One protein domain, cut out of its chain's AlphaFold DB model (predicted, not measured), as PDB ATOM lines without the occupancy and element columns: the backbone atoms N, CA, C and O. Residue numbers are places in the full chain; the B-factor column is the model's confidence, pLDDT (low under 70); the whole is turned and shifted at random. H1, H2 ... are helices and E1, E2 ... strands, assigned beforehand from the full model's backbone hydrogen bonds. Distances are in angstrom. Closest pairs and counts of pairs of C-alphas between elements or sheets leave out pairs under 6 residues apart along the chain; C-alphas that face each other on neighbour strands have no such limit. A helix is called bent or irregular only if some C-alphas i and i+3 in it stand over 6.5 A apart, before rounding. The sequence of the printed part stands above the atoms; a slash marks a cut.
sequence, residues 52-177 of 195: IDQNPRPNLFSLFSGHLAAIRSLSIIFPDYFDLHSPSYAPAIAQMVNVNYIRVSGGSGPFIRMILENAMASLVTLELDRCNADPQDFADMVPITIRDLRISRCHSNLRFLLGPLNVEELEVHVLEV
ATOM      1  N   ILE A  52      37.614  26.255 237.876       77.69
ATOM      2  CA  ILE A  52      37.629  27.713 237.679       77.69
ATOM      3  C   ILE A  52      37.799  28.109 236.207       77.69
ATOM      4  O   ILE A  52      37.297  29.147 235.785       77.69
ATOM      5  N   ASP A  53      38.462  27.252 235.426       79.50
ATOM      6  CA  ASP A  53      38.693  27.426 233.994       79.50
ATOM      7  C   ASP A  53      37.550  26.832 233.169       79.50
ATOM      8  O   ASP A  53      37.654  26.712 231.948       79.50
ATOM      9  N   GLN A  54      36.459  26.449 233.833       75.69
ATOM     10  CA  GLN A  54      35.256  25.930 233.210       75.69
ATOM     11  C   GLN A  54      35.469  24.594 232.495       75.69
ATOM     12  O   GLN A  54      34.703  24.220 231.603       75.69
ATOM     13  N   ASN A  55      36.476  23.829 232.917       81.44
ATOM     14  CA  ASN A  55      36.741  22.515 232.364       81.44
ATOM     15  C   ASN A  55      36.051  21.424 233.197       81.44
ATOM     16  O   ASN A  55      36.249  21.345 234.414       81.44
ATOM     17  N   PRO A  56      35.256  20.546 232.560       83.75
ATOM     18  CA  PRO A  56      34.562  19.466 233.244       83.75
ATOM     19  C   PRO A  56      35.548  18.398 233.724       83.75
ATOM     20  O   PRO A  56      36.376  17.892 232.958       83.75
ATOM     21  N   ARG A  57      35.416  17.991 234.989       82.75
ATOM     22  CA  ARG A  57      36.178  16.897 235.603       82.75
ATOM     23  C   ARG A  57      35.221  15.861 236.214       82.75
ATOM     24  O   ARG A  57      34.524  16.190 237.173       82.75
ATOM     25  N   PRO A  58      35.185  14.612 235.709       78.44
ATOM     26  CA  PRO A  58      35.901  14.127 234.530       78.44
ATOM     27  C   PRO A  58      35.377  14.780 233.242       78.44
ATOM     28  O   PRO A  58      34.237  15.243 233.188       78.44
ATOM     29  N   ASN A  59      36.199  14.785 232.191       78.12
ATOM     30  CA  ASN A  59      35.794  15.332 230.901       78.12
ATOM     31  C   ASN A  59      34.779  14.399 230.222       78.12
ATOM     32  O   ASN A  59      35.167  13.474 229.506       78.12
ATOM     33  N   LEU A  60      33.482  14.654 230.431       69.31
ATOM     34  CA  LEU A  60      32.390  13.899 229.802       69.31
ATOM     35  C   LEU A  60      32.515  13.828 228.276       69.31
ATOM     36  O   LEU A  60      32.103  12.843 227.677       69.31
ATOM     37  N   PHE A  61      33.110  14.844 227.652       65.88
ATOM     38  CA  PHE A  61      33.224  14.975 226.196       65.88
ATOM     39  C   PHE A  61      34.342  14.115 225.603       65.88
ATOM     40  O   PHE A  61      34.396  13.925 224.393       65.88
ATOM     41  N   SER A  62      35.206  13.551 226.451       69.62
ATOM     42  CA  SER A  62      36.164  12.516 226.049       69.62
ATOM     43  C   SER A  62      35.576  11.100 226.070       69.62
ATOM     44  O   SER A  62      36.245  10.149 225.664       69.62
ATOM     45  N   LEU A  63      34.338  10.931 226.549       70.19
ATOM     46  CA  LEU A  63      33.701   9.622 226.617       70.19
ATOM     47  C   LEU A  63      33.120   9.232 225.258       70.19
ATOM     48  O   LEU A  63      32.390   9.990 224.628       70.19
ATOM     49  N   PHE A  64      33.396   8.002 224.832       73.38
ATOM     50  CA  PHE A  64      32.724   7.407 223.678       73.38
ATOM     51  C   PHE A  64      31.226   7.205 223.952       73.38
ATOM     52  O   PHE A  64      30.822   6.957 225.092       73.38
ATOM     53  N   SER A  65      30.414   7.225 222.892       75.88
ATOM     54  CA  SER A  65      28.944   7.142 222.952       75.88
ATOM     55  C   SER A  65      28.407   5.978 223.793       75.88
ATOM     56  O   SER A  65      27.430   6.138 224.520       75.88
ATOM     57  N   GLY A  66      29.076   4.819 223.770       76.38
ATOM     58  CA  GLY A  66      28.699   3.659 224.584       76.38
ATOM     59  C   GLY A  66      28.776   3.906 226.096       76.38
ATOM     60  O   GLY A  66      27.939   3.399 226.841       76.38
ATOM     61  N   HIS A  67      29.734   4.713 226.560       81.25
ATOM     62  CA  HIS A  67      29.831   5.089 227.973       81.25
ATOM     63  C   HIS A  67      28.752   6.103 228.353       81.25
ATOM     64  O   HIS A  67      28.130   5.956 229.401       81.25
ATOM     65  N   LEU A  68      28.485   7.085 227.486       85.88
ATOM     66  CA  LEU A  68      27.435   8.085 227.711       85.88
ATOM     67  C   LEU A  68      26.049   7.433 227.790       85.88
ATOM     68  O   LEU A  68      25.276   7.732 228.697       85.88
ATOM     69  N   ALA A  69      25.775   6.452 226.927       86.50
ATOM     70  CA  ALA A  69      24.533   5.686 226.955       86.50
ATOM     71  C   ALA A  69      24.376   4.793 228.204       86.50
ATOM     72  O   ALA A  69      23.274   4.314 228.475       86.50
ATOM     73  N   ALA A  70      25.445   4.531 228.965       86.44
ATOM     74  CA  ALA A  70      25.371   3.765 230.209       86.44
ATOM     75  C   ALA A  70      24.985   4.627 231.424       86.44
ATOM     76  O   ALA A  70      24.549   4.071 232.438       86.44
ATOM     77  N   ILE A  71      25.114   5.955 231.318       89.19
ATOM     78  CA  ILE A  71      24.802   6.903 232.389       89.19
ATOM     79  C   ILE A  71      23.302   6.852 232.696       89.19
ATOM     80  O   ILE A  71      22.456   6.889 231.803       89.19
ATOM     81  N   ARG A  72      22.978   6.747 233.986       91.31
ATOM     82  CA  ARG A  72      21.608   6.755 234.525       91.31
ATOM     83  C   ARG A  72      21.363   7.988 235.382       91.31
ATOM     84  O   ARG A  72      20.313   8.606 235.267       91.31
ATOM     85  N   SER A  73      22.360   8.360 236.174       91.31
ATOM     86  CA  SER A  73      22.363   9.535 237.033       91.31
ATOM     87  C   SER A  73      23.561  10.415 236.702       91.31
ATOM     88  O   SER A  73      24.700   9.939 236.697       91.31
ATOM     89  N   LEU A  74      23.308  11.704 236.492       92.31
ATOM     90  CA  LEU A  74      24.333  12.713 236.255       92.31
ATOM     91  C   LEU A  74      24.200  13.853 237.271       92.31
ATOM     92  O   LEU A  74      23.161  14.493 237.361       92.31
ATOM     93  N   SER A  75      25.261  14.138 238.021       92.12
ATOM     94  CA  SER A  75      25.356  15.331 238.867       92.12
ATOM     95  C   SER A  75      26.381  16.291 238.281       92.12
ATOM     96  O   SER A  75      27.530  15.911 238.078       92.12
ATOM     97  N   ILE A  76      25.993  17.539 238.059       91.06
ATOM     98  CA  ILE A  76      26.835  18.598 237.507       91.06
ATOM     99  C   ILE A  76      26.980  19.681 238.564       91.06
ATOM    100  O   ILE A  76      25.983  20.164 239.104       91.06
ATOM    101  N   ILE A  77      28.216  20.033 238.895       90.50
ATOM    102  CA  ILE A  77      28.525  20.972 239.967       90.50
ATOM    103  C   ILE A  77      29.405  22.085 239.418       90.50
ATOM    104  O   ILE A  77      30.503  21.836 238.920       90.50
ATOM    105  N   PHE A  78      28.924  23.305 239.600       88.19
ATOM    106  CA  PHE A  78      29.644  24.545 239.396       88.19
ATOM    107  C   PHE A  78      29.964  25.145 240.777       88.19
ATOM    108  O   PHE A  78      29.042  25.580 241.475       88.19
ATOM    109  N   PRO A  79      31.226  25.065 241.247       79.88
ATOM    110  CA  PRO A  79      31.619  25.542 242.574       79.88
ATOM    111  C   PRO A  79      31.446  27.053 242.728       79.88
ATOM    112  O   PRO A  79      30.858  27.503 243.711       79.88
ATOM    113  N   ASP A  80      31.899  27.788 241.717       73.31
ATOM    114  CA  ASP A  80      31.710  29.220 241.565       73.31
ATOM    115  C   ASP A  80      30.677  29.416 240.456       73.31
ATOM    116  O   ASP A  80      30.768  28.777 239.406       73.31
ATOM    117  N   TYR A  81      29.647  30.213 240.747       67.06
ATOM    118  CA  TYR A  81      28.486  30.428 239.883       67.06
ATOM    119  C   TYR A  81      28.873  30.531 238.406       67.06
ATOM    120  O   TYR A  81      29.777  31.284 238.041       67.06
ATOM    121  N   PHE A  82      28.173  29.771 237.569       67.38
ATOM    122  CA  PHE A  82      28.593  29.551 236.201       67.38
ATOM    123  C   PHE A  82      27.580  30.110 235.209       67.38
ATOM    124  O   PHE A  82      26.424  29.692 235.217       67.38
ATOM    125  N   ASP A  83      28.051  30.956 234.289       63.69
ATOM    126  CA  ASP A  83      27.269  31.483 233.170       63.69
ATOM    127  C   ASP A  83      27.763  30.896 231.831       63.69
ATOM    128  O   ASP A  83      28.705  31.387 231.207       63.69
ATOM    129  N   LEU A  84      27.199  29.754 231.420       60.56
ATOM    130  CA  LEU A  84      27.578  29.063 230.177       60.56
ATOM    131  C   LEU A  84      26.655  29.553 229.067       60.56
ATOM    132  O   LEU A  84      25.507  29.133 228.977       60.56
ATOM    133  N   HIS A  85      27.182  30.385 228.172       55.09
ATOM    134  CA  HIS A  85      26.564  30.634 226.865       55.09
ATOM    135  C   HIS A  85      26.933  29.566 225.816       55.09
ATOM    136  O   HIS A  85      26.495  29.664 224.673       55.09
ATOM    137  N   SER A  86      27.771  28.571 226.145       57.44
ATOM    138  CA  SER A  86      28.324  27.653 225.138       57.44
ATOM    139  C   SER A  86      27.482  26.377 224.956       57.44
ATOM    140  O   SER A  86      27.412  25.555 225.870       57.44
ATOM    141  N   PRO A  87      26.916  26.133 223.760       61.22
ATOM    142  CA  PRO A  87      26.155  24.923 223.429       61.22
ATOM    143  C   PRO A  87      27.042  23.684 223.190       61.22
ATOM    144  O   PRO A  87      26.568  22.666 222.687       61.22
ATOM    145  N   SER A  88      28.337  23.742 223.521       74.31
ATOM    146  CA  SER A  88      29.332  22.709 223.188       74.31
ATOM    147  C   SER A  88      29.045  21.341 223.814       74.31
ATOM    148  O   SER A  88      29.566  20.324 223.354       74.31
ATOM    149  N   TYR A  89      28.186  21.300 224.832       80.88
ATOM    150  CA  TYR A  89      27.901  20.101 225.606       80.88
ATOM    151  C   TYR A  89      26.607  19.382 225.226       80.88
ATOM    152  O   TYR A  89      26.430  18.216 225.595       80.88
ATOM    153  N   ALA A  90      25.747  20.027 224.433       86.31
ATOM    154  CA  ALA A  90      24.489  19.456 223.962       86.31
ATOM    155  C   ALA A  90      24.654  18.056 223.327       86.31
ATOM    156  O   ALA A  90      23.919  17.149 223.723       86.31
ATOM    157  N   PRO A  91      25.660  17.795 222.456       87.31
ATOM    158  CA  PRO A  91      25.820  16.477 221.842       87.31
ATOM    159  C   PRO A  91      26.092  15.352 222.844       87.31
ATOM    160  O   PRO A  91      25.632  14.232 222.634       87.31
ATOM    161  N   ALA A  92      26.829  15.616 223.929       86.62
ATOM    162  CA  ALA A  92      27.095  14.573 224.919       86.62
ATOM    163  C   ALA A  92      25.852  14.280 225.755       86.62
ATOM    164  O   ALA A  92      25.570  13.113 226.009       86.62
ATOM    165  N   ILE A  93      25.096  15.316 226.138       88.44
ATOM    166  CA  ILE A  93      23.827  15.149 226.857       88.44
ATOM    167  C   ILE A  93      22.830  14.361 225.998       88.44
ATOM    168  O   ILE A  93      22.254  13.393 226.483       88.44
ATOM    169  N   ALA A  94      22.714  14.686 224.708       89.44
ATOM    170  CA  ALA A  94      21.841  13.970 223.775       89.44
ATOM    171  C   ALA A  94      22.209  12.481 223.609       89.44
ATOM    172  O   ALA A  94      21.347  11.645 223.343       89.44
ATOM    173  N   GLN A  95      23.484  12.117 223.787       89.50
ATOM    174  CA  GLN A  95      23.936  10.719 223.740       89.50
ATOM    175  C   GLN A  95      23.642   9.934 225.025       89.50
ATOM    176  O   GLN A  95      23.722   8.702 225.022       89.50
ATOM    177  N   MET A  96      23.264  10.600 226.117       90.62
ATOM    178  CA  MET A  96      22.870   9.954 227.371       90.62
ATOM    179  C   MET A  96      21.412   9.486 227.319       90.62
ATOM    180  O   MET A  96      20.619   9.793 228.198       90.62
ATOM    181  N   VAL A  97      21.061   8.681 226.314       90.19
ATOM    182  CA  VAL A  97      19.691   8.213 225.987       90.19
ATOM    183  C   VAL A  97      18.954   7.449 227.103       90.19
ATOM    184  O   VAL A  97      17.830   6.989 226.937       90.19
ATOM    185  N   ASN A  98      19.631   7.226 228.218       90.19
ATOM    186  CA  ASN A  98      19.265   6.352 229.316       90.19
ATOM    187  C   ASN A  98      19.290   7.079 230.670       90.19
ATOM    188  O   ASN A  98      19.001   6.440 231.692       90.19
ATOM    189  N   VAL A  99      19.656   8.369 230.676       92.44
ATOM    190  CA  VAL A  99      19.713   9.207 231.873       92.44
ATOM    191  C   VAL A  99      18.303   9.481 232.363       92.44
ATOM    192  O   VAL A  99      17.465   9.951 231.602       92.44
ATOM    193  N   ASN A 100      18.033   9.173 233.625       93.94
ATOM    194  CA  ASN A 100      16.727   9.388 234.241       93.94
ATOM    195  C   ASN A 100      16.782  10.349 235.429       93.94
ATOM    196  O   ASN A 100      15.738  10.827 235.859       93.94
ATOM    197  N   TYR A 101      17.977  10.670 235.919       94.00
ATOM    198  CA  TYR A 101      18.190  11.621 236.994       94.00
ATOM    199  C   TYR A 101      19.304  12.594 236.616       94.00
ATOM    200  O   TYR A 101      20.423  12.170 236.304       94.00
ATOM    201  N   ILE A 102      19.016  13.893 236.674       94.81
ATOM    202  CA  ILE A 102      20.026  14.941 236.531       94.81
ATOM    203  C   ILE A 102      19.939  15.894 237.716       94.81
ATOM    204  O   ILE A 102      18.873  16.403 238.042       94.81
ATOM    205  N   ARG A 103      21.085  16.169 238.337       95.00
ATOM    206  CA  ARG A 103      21.248  17.206 239.354       95.00
ATOM    207  C   ARG A 103      22.169  18.292 238.826       95.00
ATOM    208  O   ARG A 103      23.277  17.989 238.396       95.00
ATOM    209  N   VAL A 104      21.751  19.545 238.916       93.06
ATOM    210  CA  VAL A 104      22.561  20.715 238.566       93.06
ATOM    211  C   VAL A 104      22.740  21.562 239.815       93.06
ATOM    212  O   VAL A 104      21.762  21.980 240.428       93.06
ATOM    213  N   SER A 105      23.992  21.810 240.196       92.50
ATOM    214  CA  SER A 105      24.344  22.711 241.289       92.50
ATOM    215  C   SER A 105      25.090  23.927 240.753       92.50
ATOM    216  O   SER A 105      26.181  23.752 240.223       92.50
ATOM    217  N   GLY A 106      24.568  25.137 240.965       89.44
ATOM    218  CA  GLY A 106      25.249  26.390 240.595       89.44
ATOM    219  C   GLY A 106      25.176  26.771 239.110       89.44
ATOM    220  O   GLY A 106      25.937  27.630 238.675       89.44
ATOM    221  N   GLY A 107      24.308  26.118 238.330       88.38
ATOM    222  CA  GLY A 107      24.177  26.370 236.890       88.38
ATOM    223  C   GLY A 107      23.294  27.576 236.556       88.38
ATOM    224  O   GLY A 107      22.396  27.923 237.333       88.38
ATOM    225  N   SER A 108      23.533  28.169 235.381       88.38
ATOM    226  CA  SER A 108      22.697  29.226 234.802       88.38
ATOM    227  C   SER A 108      21.482  28.683 234.039       88.38
ATOM    228  O   SER A 108      21.432  27.509 233.648       88.38
ATOM    229  N   GLY A 109      20.499  29.549 233.790       89.00
ATOM    230  CA  GLY A 109      19.308  29.237 233.001       89.00
ATOM    231  C   GLY A 109      19.591  28.659 231.615       89.00
ATOM    232  O   GLY A 109      19.061  27.584 231.323       89.00
ATOM    233  N   PRO A 110      20.477  29.259 230.794       88.12
ATOM    234  CA  PRO A 110      20.839  28.708 229.488       88.12
ATOM    235  C   PRO A 110      21.382  27.275 229.565       88.12
ATOM    236  O   PRO A 110      21.052  26.429 228.731       88.12
ATOM    237  N   PHE A 111      22.164  26.963 230.600       88.12
ATOM    238  CA  PHE A 111      22.690  25.616 230.806       88.12
ATOM    239  C   PHE A 111      21.594  24.616 231.199       88.12
ATOM    240  O   PHE A 111      21.548  23.499 230.677       88.12
ATOM    241  N   ILE A 112      20.683  25.017 232.090       90.12
ATOM    242  CA  ILE A 112      19.525  24.198 232.476       90.12
ATOM    243  C   ILE A 112      18.638  23.938 231.256       90.12
ATOM    244  O   ILE A 112      18.240  22.796 231.027       90.12
ATOM    245  N   ARG A 113      18.387  24.960 230.431       90.75
ATOM    246  CA  ARG A 113      17.651  24.820 229.170       90.75
ATOM    247  C   ARG A 113      18.319  23.825 228.227       90.75
ATOM    248  O   ARG A 113      17.646  22.924 227.739       90.75
ATOM    249  N   MET A 114      19.636  23.922 228.028       90.12
ATOM    250  CA  MET A 114      20.380  22.966 227.200       90.12
ATOM    251  C   MET A 114      20.190  21.523 227.699       90.12
ATOM    252  O   MET A 114      20.000  20.618 226.886       90.12
ATOM    253  N   ILE A 115      20.218  21.286 229.015       90.69
ATOM    254  CA  ILE A 115      19.948  19.953 229.578       90.69
ATOM    255  C   ILE A 115      18.533  19.496 229.234       90.69
ATOM    256  O   ILE A 115      18.358  18.381 228.745       90.69
ATOM    257  N   LEU A 116      17.543  20.350 229.483       90.69
ATOM    258  CA  LEU A 116      16.133  20.049 229.251       90.69
ATOM    259  C   LEU A 116      15.872  19.684 227.784       90.69
ATOM    260  O   LEU A 116      15.292  18.635 227.514       90.69
ATOM    261  N   GLU A 117      16.378  20.481 226.844       90.00
ATOM    262  CA  GLU A 117      16.186  20.265 225.405       90.00
ATOM    263  C   GLU A 117      16.896  19.003 224.879       90.00
ATOM    264  O   GLU A 117      16.446  18.415 223.898       90.00
ATOM    265  N   ASN A 118      17.983  18.552 225.521       89.75
ATOM    266  CA  ASN A 118      18.796  17.433 225.020       89.75
ATOM    267  C   ASN A 118      18.598  16.109 225.781       89.75
ATOM    268  O   ASN A 118      18.881  15.053 225.223       89.75
ATOM    269  N   ALA A 119      18.108  16.126 227.024       85.81
ATOM    270  CA  ALA A 119      17.870  14.919 227.832       85.81
ATOM    271  C   ALA A 119      16.394  14.465 227.851       85.81
ATOM    272  O   ALA A 119      16.062  13.453 228.475       85.81
ATOM    273  N   MET A 120      15.505  15.203 227.172       77.31
ATOM    274  CA  MET A 120      14.040  15.119 227.309       77.31
ATOM    275  C   MET A 120      13.426  13.715 227.196       77.31
ATOM    276  O   MET A 120      12.413  13.448 227.830       77.31
ATOM    277  N   ALA A 121      13.999  12.812 226.396       76.50
ATOM    278  CA  ALA A 121      13.370  11.522 226.110       76.50
ATOM    279  C   ALA A 121      13.434  10.528 227.282       76.50
ATOM    280  O   ALA A 121      12.607   9.621 227.362       76.50
ATOM    281  N   SER A 122      14.418  10.670 228.172       80.00
ATOM    282  CA  SER A 122      14.668   9.710 229.253       80.00
ATOM    283  C   SER A 122      14.621  10.327 230.649       80.00
ATOM    284  O   SER A 122      14.565   9.581 231.630       80.00
ATOM    285  N   LEU A 123      14.651  11.660 230.754       85.75
ATOM    286  CA  LEU A 123      14.762  12.364 232.026       85.75
ATOM    287  C   LEU A 123      13.476  12.245 232.856       85.75
ATOM    288  O   LEU A 123      12.417  12.718 232.461       85.75
ATOM    289  N   VAL A 124      13.588  11.638 234.038       91.56
ATOM    290  CA  VAL A 124      12.473  11.452 234.979       91.56
ATOM    291  C   VAL A 124      12.543  12.484 236.101       91.56
ATOM    292  O   VAL A 124      11.524  13.073 236.457       91.56
ATOM    293  N   THR A 125      13.739  12.715 236.639       94.50
ATOM    294  CA  THR A 125      13.969  13.598 237.781       94.50
ATOM    295  C   THR A 125      15.008  14.665 237.457       94.50
ATOM    296  O   THR A 125      16.117  14.342 237.020       94.50
ATOM    297  N   LEU A 126      14.673  15.923 237.739       94.94
ATOM    298  CA  LEU A 126      15.587  17.060 237.671       94.94
ATOM    299  C   LEU A 126      15.712  17.713 239.051       94.94
ATOM    300  O   LEU A 126      14.724  18.164 239.621       94.94
ATOM    301  N   GLU A 127      16.931  17.805 239.571       95.38
ATOM    302  CA  GLU A 127      17.239  18.551 240.793       95.38
ATOM    303  C   GLU A 127      18.069  19.795 240.465       95.38
ATOM    304  O   GLU A 127      19.124  19.711 239.839       95.38
ATOM    305  N   LEU A 128      17.608  20.951 240.928       93.56
ATOM    306  CA  LEU A 128      18.270  22.243 240.811       93.56
ATOM    307  C   LEU A 128      18.674  22.718 242.209       93.56
ATOM    308  O   LEU A 128      17.836  22.850 243.103       93.56
ATOM    309  N   ASP A 129      19.962  22.979 242.405       91.94
ATOM    310  CA  ASP A 129      20.533  23.412 243.680       91.94
ATOM    311  C   ASP A 129      21.390  24.664 243.495       91.94
ATOM    312  O   ASP A 129      22.360  24.650 242.745       91.94
ATOM    313  N   ARG A 130      21.083  25.762 244.189       90.31
ATOM    314  CA  ARG A 130      21.847  27.024 244.061       90.31
ATOM    315  C   ARG A 130      21.972  27.529 242.616       90.31
ATOM    316  O   ARG A 130      22.938  28.204 242.281       90.31
ATOM    317  N   CYS A 131      21.020  27.181 241.756       88.94
ATOM    318  CA  CYS A 131      20.986  27.660 240.381       88.94
ATOM    319  C   CYS A 131      20.438  29.090 240.319       88.94
ATOM    320  O   CYS A 131      19.721  29.541 241.221       88.94
ATOM    321  N   ASN A 132      20.745  29.781 239.226       87.25
ATOM    322  CA  ASN A 132      20.154  31.072 238.900       87.25
ATOM    323  C   ASN A 132      19.653  31.022 237.465       87.25
ATOM    324  O   ASN A 132      20.362  30.563 236.576       87.25
ATOM    325  N   ALA A 133      18.434  31.477 237.250       87.50
ATOM    326  CA  ALA A 133      17.881  31.567 235.917       87.50
ATOM    327  C   ALA A 133      16.775  32.610 235.895       87.50
ATOM    328  O   ALA A 133      16.117  32.841 236.921       87.50
ATOM    329  N   ASP A 134      16.552  33.172 234.718       88.62
ATOM    330  CA  ASP A 134      15.514  34.156 234.470       88.62
ATOM    331  C   ASP A 134      14.433  33.577 233.545       88.62
ATOM    332  O   ASP A 134      14.700  32.676 232.745       88.62
ATOM    333  N   PRO A 135      13.188  34.083 233.606       87.69
ATOM    334  CA  PRO A 135      12.120  33.616 232.724       87.69
ATOM    335  C   PRO A 135      12.472  33.697 231.231       87.69
ATOM    336  O   PRO A 135      12.026  32.850 230.459       87.69
ATOM    337  N   GLN A 136      13.283  34.685 230.819       88.81
ATOM    338  CA  GLN A 136      13.691  34.839 229.418       88.81
ATOM    339  C   GLN A 136      14.537  33.673 228.908       88.81
ATOM    340  O   GLN A 136      14.467  33.366 227.718       88.81
ATOM    341  N   ASP A 137      15.270  32.985 229.786       87.38
ATOM    342  CA  ASP A 137      16.087  31.840 229.388       87.38
ATOM    343  C   ASP A 137      15.224  30.730 228.763       87.38
ATOM    344  O   ASP A 137      15.700  29.999 227.895       87.38
ATOM    345  N   PHE A 138      13.939  30.645 229.137       88.56
ATOM    346  CA  PHE A 138      13.014  29.574 228.748       88.56
ATOM    347  C   PHE A 138      11.815  30.037 227.911       88.56
ATOM    348  O   PHE A 138      10.933  29.225 227.640       88.56
ATOM    349  N   ALA A 139      11.761  31.308 227.500       85.31
ATOM    350  CA  ALA A 139      10.579  31.898 226.861       85.31
ATOM    351  C   ALA A 139      10.118  31.165 225.581       85.31
ATOM    352  O   ALA A 139       8.923  31.123 225.304       85.31
ATOM    353  N   ASP A 140      11.053  30.537 224.860       86.38
ATOM    354  CA  ASP A 140      10.802  29.827 223.596       86.38
ATOM    355  C   ASP A 140      10.947  28.303 223.717       86.38
ATOM    356  O   ASP A 140      11.071  27.597 222.712       86.38
ATOM    357  N   MET A 141      11.010  27.777 224.942       87.62
ATOM    358  CA  MET A 141      11.191  26.344 225.140       87.62
ATOM    359  C   MET A 141       9.894  25.600 224.809       87.62
ATOM    360  O   MET A 141       8.805  25.977 225.242       87.62
ATOM    361  N   VAL A 142      10.017  24.505 224.057       86.62
ATOM    362  CA  VAL A 142       8.902  23.572 223.865       86.62
ATOM    363  C   VAL A 142       8.531  22.979 225.230       86.62
ATOM    364  O   VAL A 142       9.441  22.634 225.984       86.62
ATOM    365  N   PRO A 143       7.235  22.829 225.561       86.50
ATOM    366  CA  PRO A 143       6.836  22.219 226.818       86.50
ATOM    367  C   PRO A 143       7.430  20.818 227.007       86.50
ATOM    368  O   PRO A 143       7.280  19.955 226.141       86.50
ATOM    369  N   ILE A 144       8.077  20.580 228.149       87.94
ATOM    370  CA  ILE A 144       8.701  19.289 228.484       87.94
ATOM    371  C   ILE A 144       8.009  18.698 229.706       87.94
ATOM    372  O   ILE A 144       7.719  19.402 230.666       87.94
ATOM    373  N   THR A 145       7.749  17.392 229.682       88.12
ATOM    374  CA  THR A 145       7.202  16.689 230.850       88.12
ATOM    375  C   THR A 145       8.332  16.125 231.698       88.12
ATOM    376  O   THR A 145       9.200  15.428 231.178       88.12
ATOM    377  N   ILE A 146       8.310  16.412 232.997       89.38
ATOM    378  CA  ILE A 146       9.231  15.857 233.993       89.38
ATOM    379  C   ILE A 146       8.397  15.295 235.134       89.38
ATOM    380  O   ILE A 146       7.436  15.911 235.583       89.38
ATOM    381  N   ARG A 147       8.767  14.117 235.627       91.62
ATOM    382  CA  ARG A 147       8.025  13.498 236.718       91.62
ATOM    383  C   ARG A 147       8.328  14.156 238.058       91.62
ATOM    384  O   ARG A 147       7.402  14.476 238.781       91.62
ATOM    385  N   ASP A 148       9.599  14.355 238.385       93.06
ATOM    386  CA  ASP A 148      10.016  14.917 239.675       93.06
ATOM    387  C   ASP A 148      10.949  16.113 239.450       93.06
ATOM    388  O   ASP A 148      12.039  15.966 238.890       93.06
ATOM    389  N   LEU A 149      10.513  17.303 239.862       92.69
ATOM    390  CA  LEU A 149      11.326  18.514 239.867       92.69
ATOM    391  C   LEU A 149      11.617  18.926 241.307       92.69
ATOM    392  O   LEU A 149      10.709  19.218 242.089       92.69
ATOM    393  N   ARG A 150      12.902  19.041 241.636       93.00
ATOM    394  CA  ARG A 150      13.365  19.491 242.950       93.00
ATOM    395  C   ARG A 150      14.131  20.788 242.818       93.00
ATOM    396  O   ARG A 150      15.091  20.862 242.061       93.00
ATOM    397  N   ILE A 151      13.734  21.808 243.564       91.00
ATOM    398  CA  ILE A 151      14.369  23.128 243.540       91.00
ATOM    399  C   ILE A 151      14.839  23.456 244.948       91.00
ATOM    400  O   ILE A 151      14.052  23.461 245.889       91.00
ATOM    401  N   SER A 152      16.119  23.768 245.113       90.00
ATOM    402  CA  SER A 152      16.698  24.058 246.420       90.00
ATOM    403  C   SER A 152      17.677  25.223 246.363       90.00
ATOM    404  O   SER A 152      18.545  25.288 245.499       90.00
ATOM    405  N   ARG A 153      17.559  26.160 247.313       85.62
ATOM    406  CA  ARG A 153      18.549  27.239 247.527       85.62
ATOM    407  C   ARG A 153      18.863  28.106 246.290       85.62
ATOM    408  O   ARG A 153      19.942  28.683 246.228       85.62
ATOM    409  N   CYS A 154      17.960  28.186 245.315       83.94
ATOM    410  CA  CYS A 154      18.145  28.984 244.099       83.94
ATOM    411  C   CYS A 154      17.931  30.483 244.371       83.94
ATOM    412  O   CYS A 154      17.134  30.846 245.236       83.94
ATOM    413  N   HIS A 155      18.670  31.339 243.655       69.12
ATOM    414  CA  HIS A 155      18.708  32.790 243.894       69.12
ATOM    415  C   HIS A 155      17.413  33.496 243.451       69.12
ATOM    416  O   HIS A 155      16.916  34.387 244.139       69.12
ATOM    417  N   SER A 156      16.825  33.046 242.342       65.25
ATOM    418  CA  SER A 156      15.490  33.420 241.881       65.25
ATOM    419  C   SER A 156      14.488  32.303 242.192       65.25
ATOM    420  O   SER A 156      14.833  31.120 242.285       65.25
ATOM    421  N   ASN A 157      13.218  32.664 242.376       71.12
ATOM    422  CA  ASN A 157      12.156  31.675 242.515       71.12
ATOM    423  C   ASN A 157      11.942  30.976 241.162       71.12
ATOM    424  O   ASN A 157      11.137  31.428 240.351       71.12
ATOM    425  N   LEU A 158      12.648  29.866 240.933       81.12
ATOM    426  CA  LEU A 158      12.600  29.079 239.692       81.12
ATOM    427  C   LEU A 158      11.235  28.418 239.413       81.12
ATOM    428  O   LEU A 158      11.109  27.629 238.484       81.12
ATOM    429  N   ARG A 159      10.181  28.744 240.173       78.44
ATOM    430  CA  ARG A 159       8.802  28.301 239.904       78.44
ATOM    431  C   ARG A 159       8.272  28.761 238.544       78.44
ATOM    432  O   ARG A 159       7.334  28.151 238.049       78.44
ATOM    433  N   PHE A 160       8.862  29.780 237.913       81.75
ATOM    434  CA  PHE A 160       8.504  30.141 236.535       81.75
ATOM    435  C   PHE A 160       8.779  29.002 235.535       81.75
ATOM    436  O   PHE A 160       8.153  28.972 234.480       81.75
ATOM    437  N   LEU A 161       9.643  28.034 235.879       84.06
ATOM    438  CA  LEU A 161       9.864  26.824 235.082       84.06
ATOM    439  C   LEU A 161       8.598  25.974 234.925       84.06
ATOM    440  O   LEU A 161       8.528  25.195 233.986       84.06
ATOM    441  N   LEU A 162       7.582  26.143 235.779       82.31
ATOM    442  CA  LEU A 162       6.294  25.450 235.648       82.31
ATOM    443  C   LEU A 162       5.461  25.927 234.447       82.31
ATOM    444  O   LEU A 162       4.466  25.296 234.114       82.31
ATOM    445  N   GLY A 163       5.831  27.039 233.805       84.19
ATOM    446  CA  GLY A 163       5.247  27.431 232.521       84.19
ATOM    447  C   GLY A 163       5.667  26.473 231.400       84.19
ATOM    448  O   GLY A 163       4.814  25.815 230.809       84.19
ATOM    449  N   PRO A 164       6.975  26.365 231.103       85.75
ATOM    450  CA  PRO A 164       7.474  25.486 230.050       85.75
ATOM    451  C   PRO A 164       7.692  24.023 230.494       85.75
ATOM    452  O   PRO A 164       8.042  23.188 229.664       85.75
ATOM    453  N   LEU A 165       7.503  23.675 231.771       88.00
ATOM    454  CA  LEU A 165       7.571  22.294 232.256       88.00
ATOM    455  C   LEU A 165       6.214  21.809 232.764       88.00
ATOM    456  O   LEU A 165       5.621  22.411 233.654       88.00
ATOM    457  N   ASN A 166       5.780  20.653 232.271       88.19
ATOM    458  CA  ASN A 166       4.694  19.890 232.869       88.19
ATOM    459  C   ASN A 166       5.276  18.955 233.943       88.19
ATOM    460  O   ASN A 166       5.994  18.012 233.610       88.19
ATOM    461  N   VAL A 167       5.010  19.238 235.220       88.75
ATOM    462  CA  VAL A 167       5.640  18.558 236.364       88.75
ATOM    463  C   VAL A 167       4.611  17.753 237.158       88.75
ATOM    464  O   VAL A 167       3.611  18.315 237.598       88.75
ATOM    465  N   GLU A 168       4.859  16.457 237.386       90.00
ATOM    466  CA  GLU A 168       3.959  15.610 238.196       90.00
ATOM    467  C   GLU A 168       4.159  15.818 239.709       90.00
ATOM    468  O   GLU A 168       3.193  15.973 240.462       90.00
ATOM    469  N   GLU A 169       5.414  15.840 240.157       89.88
ATOM    470  CA  GLU A 169       5.828  16.014 241.548       89.88
ATOM    471  C   GLU A 169       6.818  17.180 241.659       89.88
ATOM    472  O   GLU A 169       7.837  17.223 240.970       89.88
ATOM    473  N   LEU A 170       6.516  18.135 242.543       90.06
ATOM    474  CA  LEU A 170       7.347  19.312 242.788       90.06
ATOM    475  C   LEU A 170       7.747  19.378 244.265       90.06
ATOM    476  O   LEU A 170       6.889  19.434 245.152       90.06
ATOM    477  N   GLU A 171       9.053  19.443 244.522       89.06
ATOM    478  CA  GLU A 171       9.614  19.716 245.847       89.06
ATOM    479  C   GLU A 171      10.436  21.011 245.811       89.06
ATOM    480  O   GLU A 171      11.363  21.159 245.012       89.06
ATOM    481  N   VAL A 172      10.104  21.970 246.681       85.62
ATOM    482  CA  VAL A 172      10.823  23.251 246.764       85.62
ATOM    483  C   VAL A 172      11.353  23.470 248.179       85.62
ATOM    484  O   VAL A 172      10.597  23.547 249.146       85.62
ATOM    485  N   HIS A 173      12.668  23.637 248.292       83.00
ATOM    486  CA  HIS A 173      13.363  24.004 249.522       83.00
ATOM    487  C   HIS A 173      13.805  25.467 249.454       83.00
ATOM    488  O   HIS A 173      14.849  25.805 248.882       83.00
ATOM    489  N   VAL A 174      13.008  26.343 250.063       66.69
ATOM    490  CA  VAL A 174      13.308  27.774 250.156       66.69
ATOM    491  C   VAL A 174      14.228  28.024 251.352       66.69
ATOM    492  O   VAL A 174      13.977  27.542 252.457       66.69
ATOM    493  N   LEU A 175      15.300  28.792 251.147       57.06
ATOM    494  CA  LEU A 175      16.032  29.404 252.256       57.06
ATOM    495  C   LEU A 175      15.255  30.647 252.700       57.06
ATOM    496  O   LEU A 175      15.438  31.722 252.136       57.06
ATOM    497  N   GLU A 176      14.391  30.525 253.709       43.06
ATOM    498  CA  GLU A 176      13.935  31.716 254.427       43.06
ATOM    499  C   GLU A 176      15.107  32.263 255.253       43.06
ATOM    500  O   GLU A 176      15.462  31.728 256.305       43.06
ATOM    501  N   VAL A 177      15.710  33.361 254.791       43.66
ATOM    502  CA  VAL A 177      16.577  34.189 255.634       43.66
ATOM    503  C   VAL A 177      15.672  35.003 256.560       43.66
ATOM    504  O   VAL A 177      15.405  36.178 256.325       43.66
TER     505      VAL A 177
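What this domain is: This is residues 52 to 177 of the 195 residues of the protein "F-box domain-containing protein" of Armillaria solidipes (UniProt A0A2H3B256). The chain is wound in stacked turns, a short solenoid: five parallel strands, E1 to E5, stand side by side as a twisted wall, and between one strand and the next the chain returns through H2, H3, H4 and H5 in turn, over one face of that wall. H2 and H3 run side by side in this helix layer, H4 and H5 are short turns toward the E5 end, and H1 with the stretch 52 to 64 lies at the E1 end. The printed part has 126 residues with five named helices and five named strands, in the order H1 E1 H2 E2 H3 E3 H4 E4 H5 E5. The sheet runs E1 E2 E3 E4 E5, all parallel, and the class is mixed, helices and strands. The whole is compact, with a radius of gyration of the C-alphas of 13.9 A and spans of 42 by 33 by 24 A.

How they stand to each other: The sheet has E1, residues 73 to 82, and E5, residues 165 to 173, as edge strands, and E2, residues 101 to 107, E3, residues 125 to 129, and E4, residues 144 to 152, as inner strands. E1 and E2 are parallel at 4 degrees, with N 76 and O 103 at 2.8 A, within hydrogen-bond range. E2 and E3 are parallel at 19 degrees, with N 104 and O 127 at 2.8 A. E3 and E4 are parallel at 31 degrees, with N 128 and O 150 at 2.8 A. E4 and E5 are parallel at 9 degrees, with N 149 and O 169 at 2.9 A. E1 bends by 90 degrees at residue 79, E4 by 85 degrees at residue 147 and E5 by 96 degrees at residue 168. H3, residues 109 to 119, is on the sheet and makes two layers with it, a helix on one face of a sheet. H2, residues 87 to 95, is not on the sheet but touches H3 at Ala 94 and Asn 118, C-alphas 4.8 A apart, at a shallow tilt of 27 degrees, the same way. H1, residues 65 to 68, touches H2, the closest C-alphas being those of Leu 68 and Gln 95, 5.9 A apart. H4, residues 135 to 138, is not on the sheet and touches H3, with the C-alphas of Gly 109 and Asp 137 closest at 5.5 A. H5, residues 158 to 162, is on the sheet at a height of 7.2 A, only just over E4, on which 3 of its 5 C-alphas fall. H4 and H5 only just touch, with 3 pairs of C-alphas within 8 A, the closest those of Pro 135 and Phe 160 at 6.3 A. Four strand-helix-strand units, two parallel neighbour strands with a helix between, follow one another with right-handed crossovers: E1, H2, E2; E2, H3, E3; E3, H4, E4; and E4, H5, E5. In H3 every O i to N i+4 pair is within hydrogen-bond range; H2 has 3 of 5, H5 has 0 of 1 but 2 of 2 O i to N i+3 pairs, and H1 and H4 are too short for an O i to N i+4 pair.

Where its parts are: E1 begins at C-alpha 73, (22.363, 9.535, 237.033), and measures 21.0 A to C-alpha 82. E2 measures 15.9 A, E3 13.2 A, E4 20.2 A and E5 18.3 A, the last ending at C-alpha 173, (13.363, 24.004, 249.522). H3 measures 15.3 A from C-alpha 109, (19.308, 29.237, 233.001), to C-alpha 119. H2 measures 14.4 A and is irregular, with C-alphas 88 and 91 lying 7.3 A apart. H1, H4 and H5 are short, at 5.1 A, 5.7 A and 8.3 A.

The domain as a whole: The two C-alphas farthest apart, those of Gly 66 and Val 177, are 45.2 A apart. The printed part has no cut, and its links between named elements are tight. Residues 52 to 64 hold no named element. The mean pLDDT of the printed part is 83.6, and it is under 70 at residues 60 to 62, 81 to 87, 155 to 156 and 174 to 177.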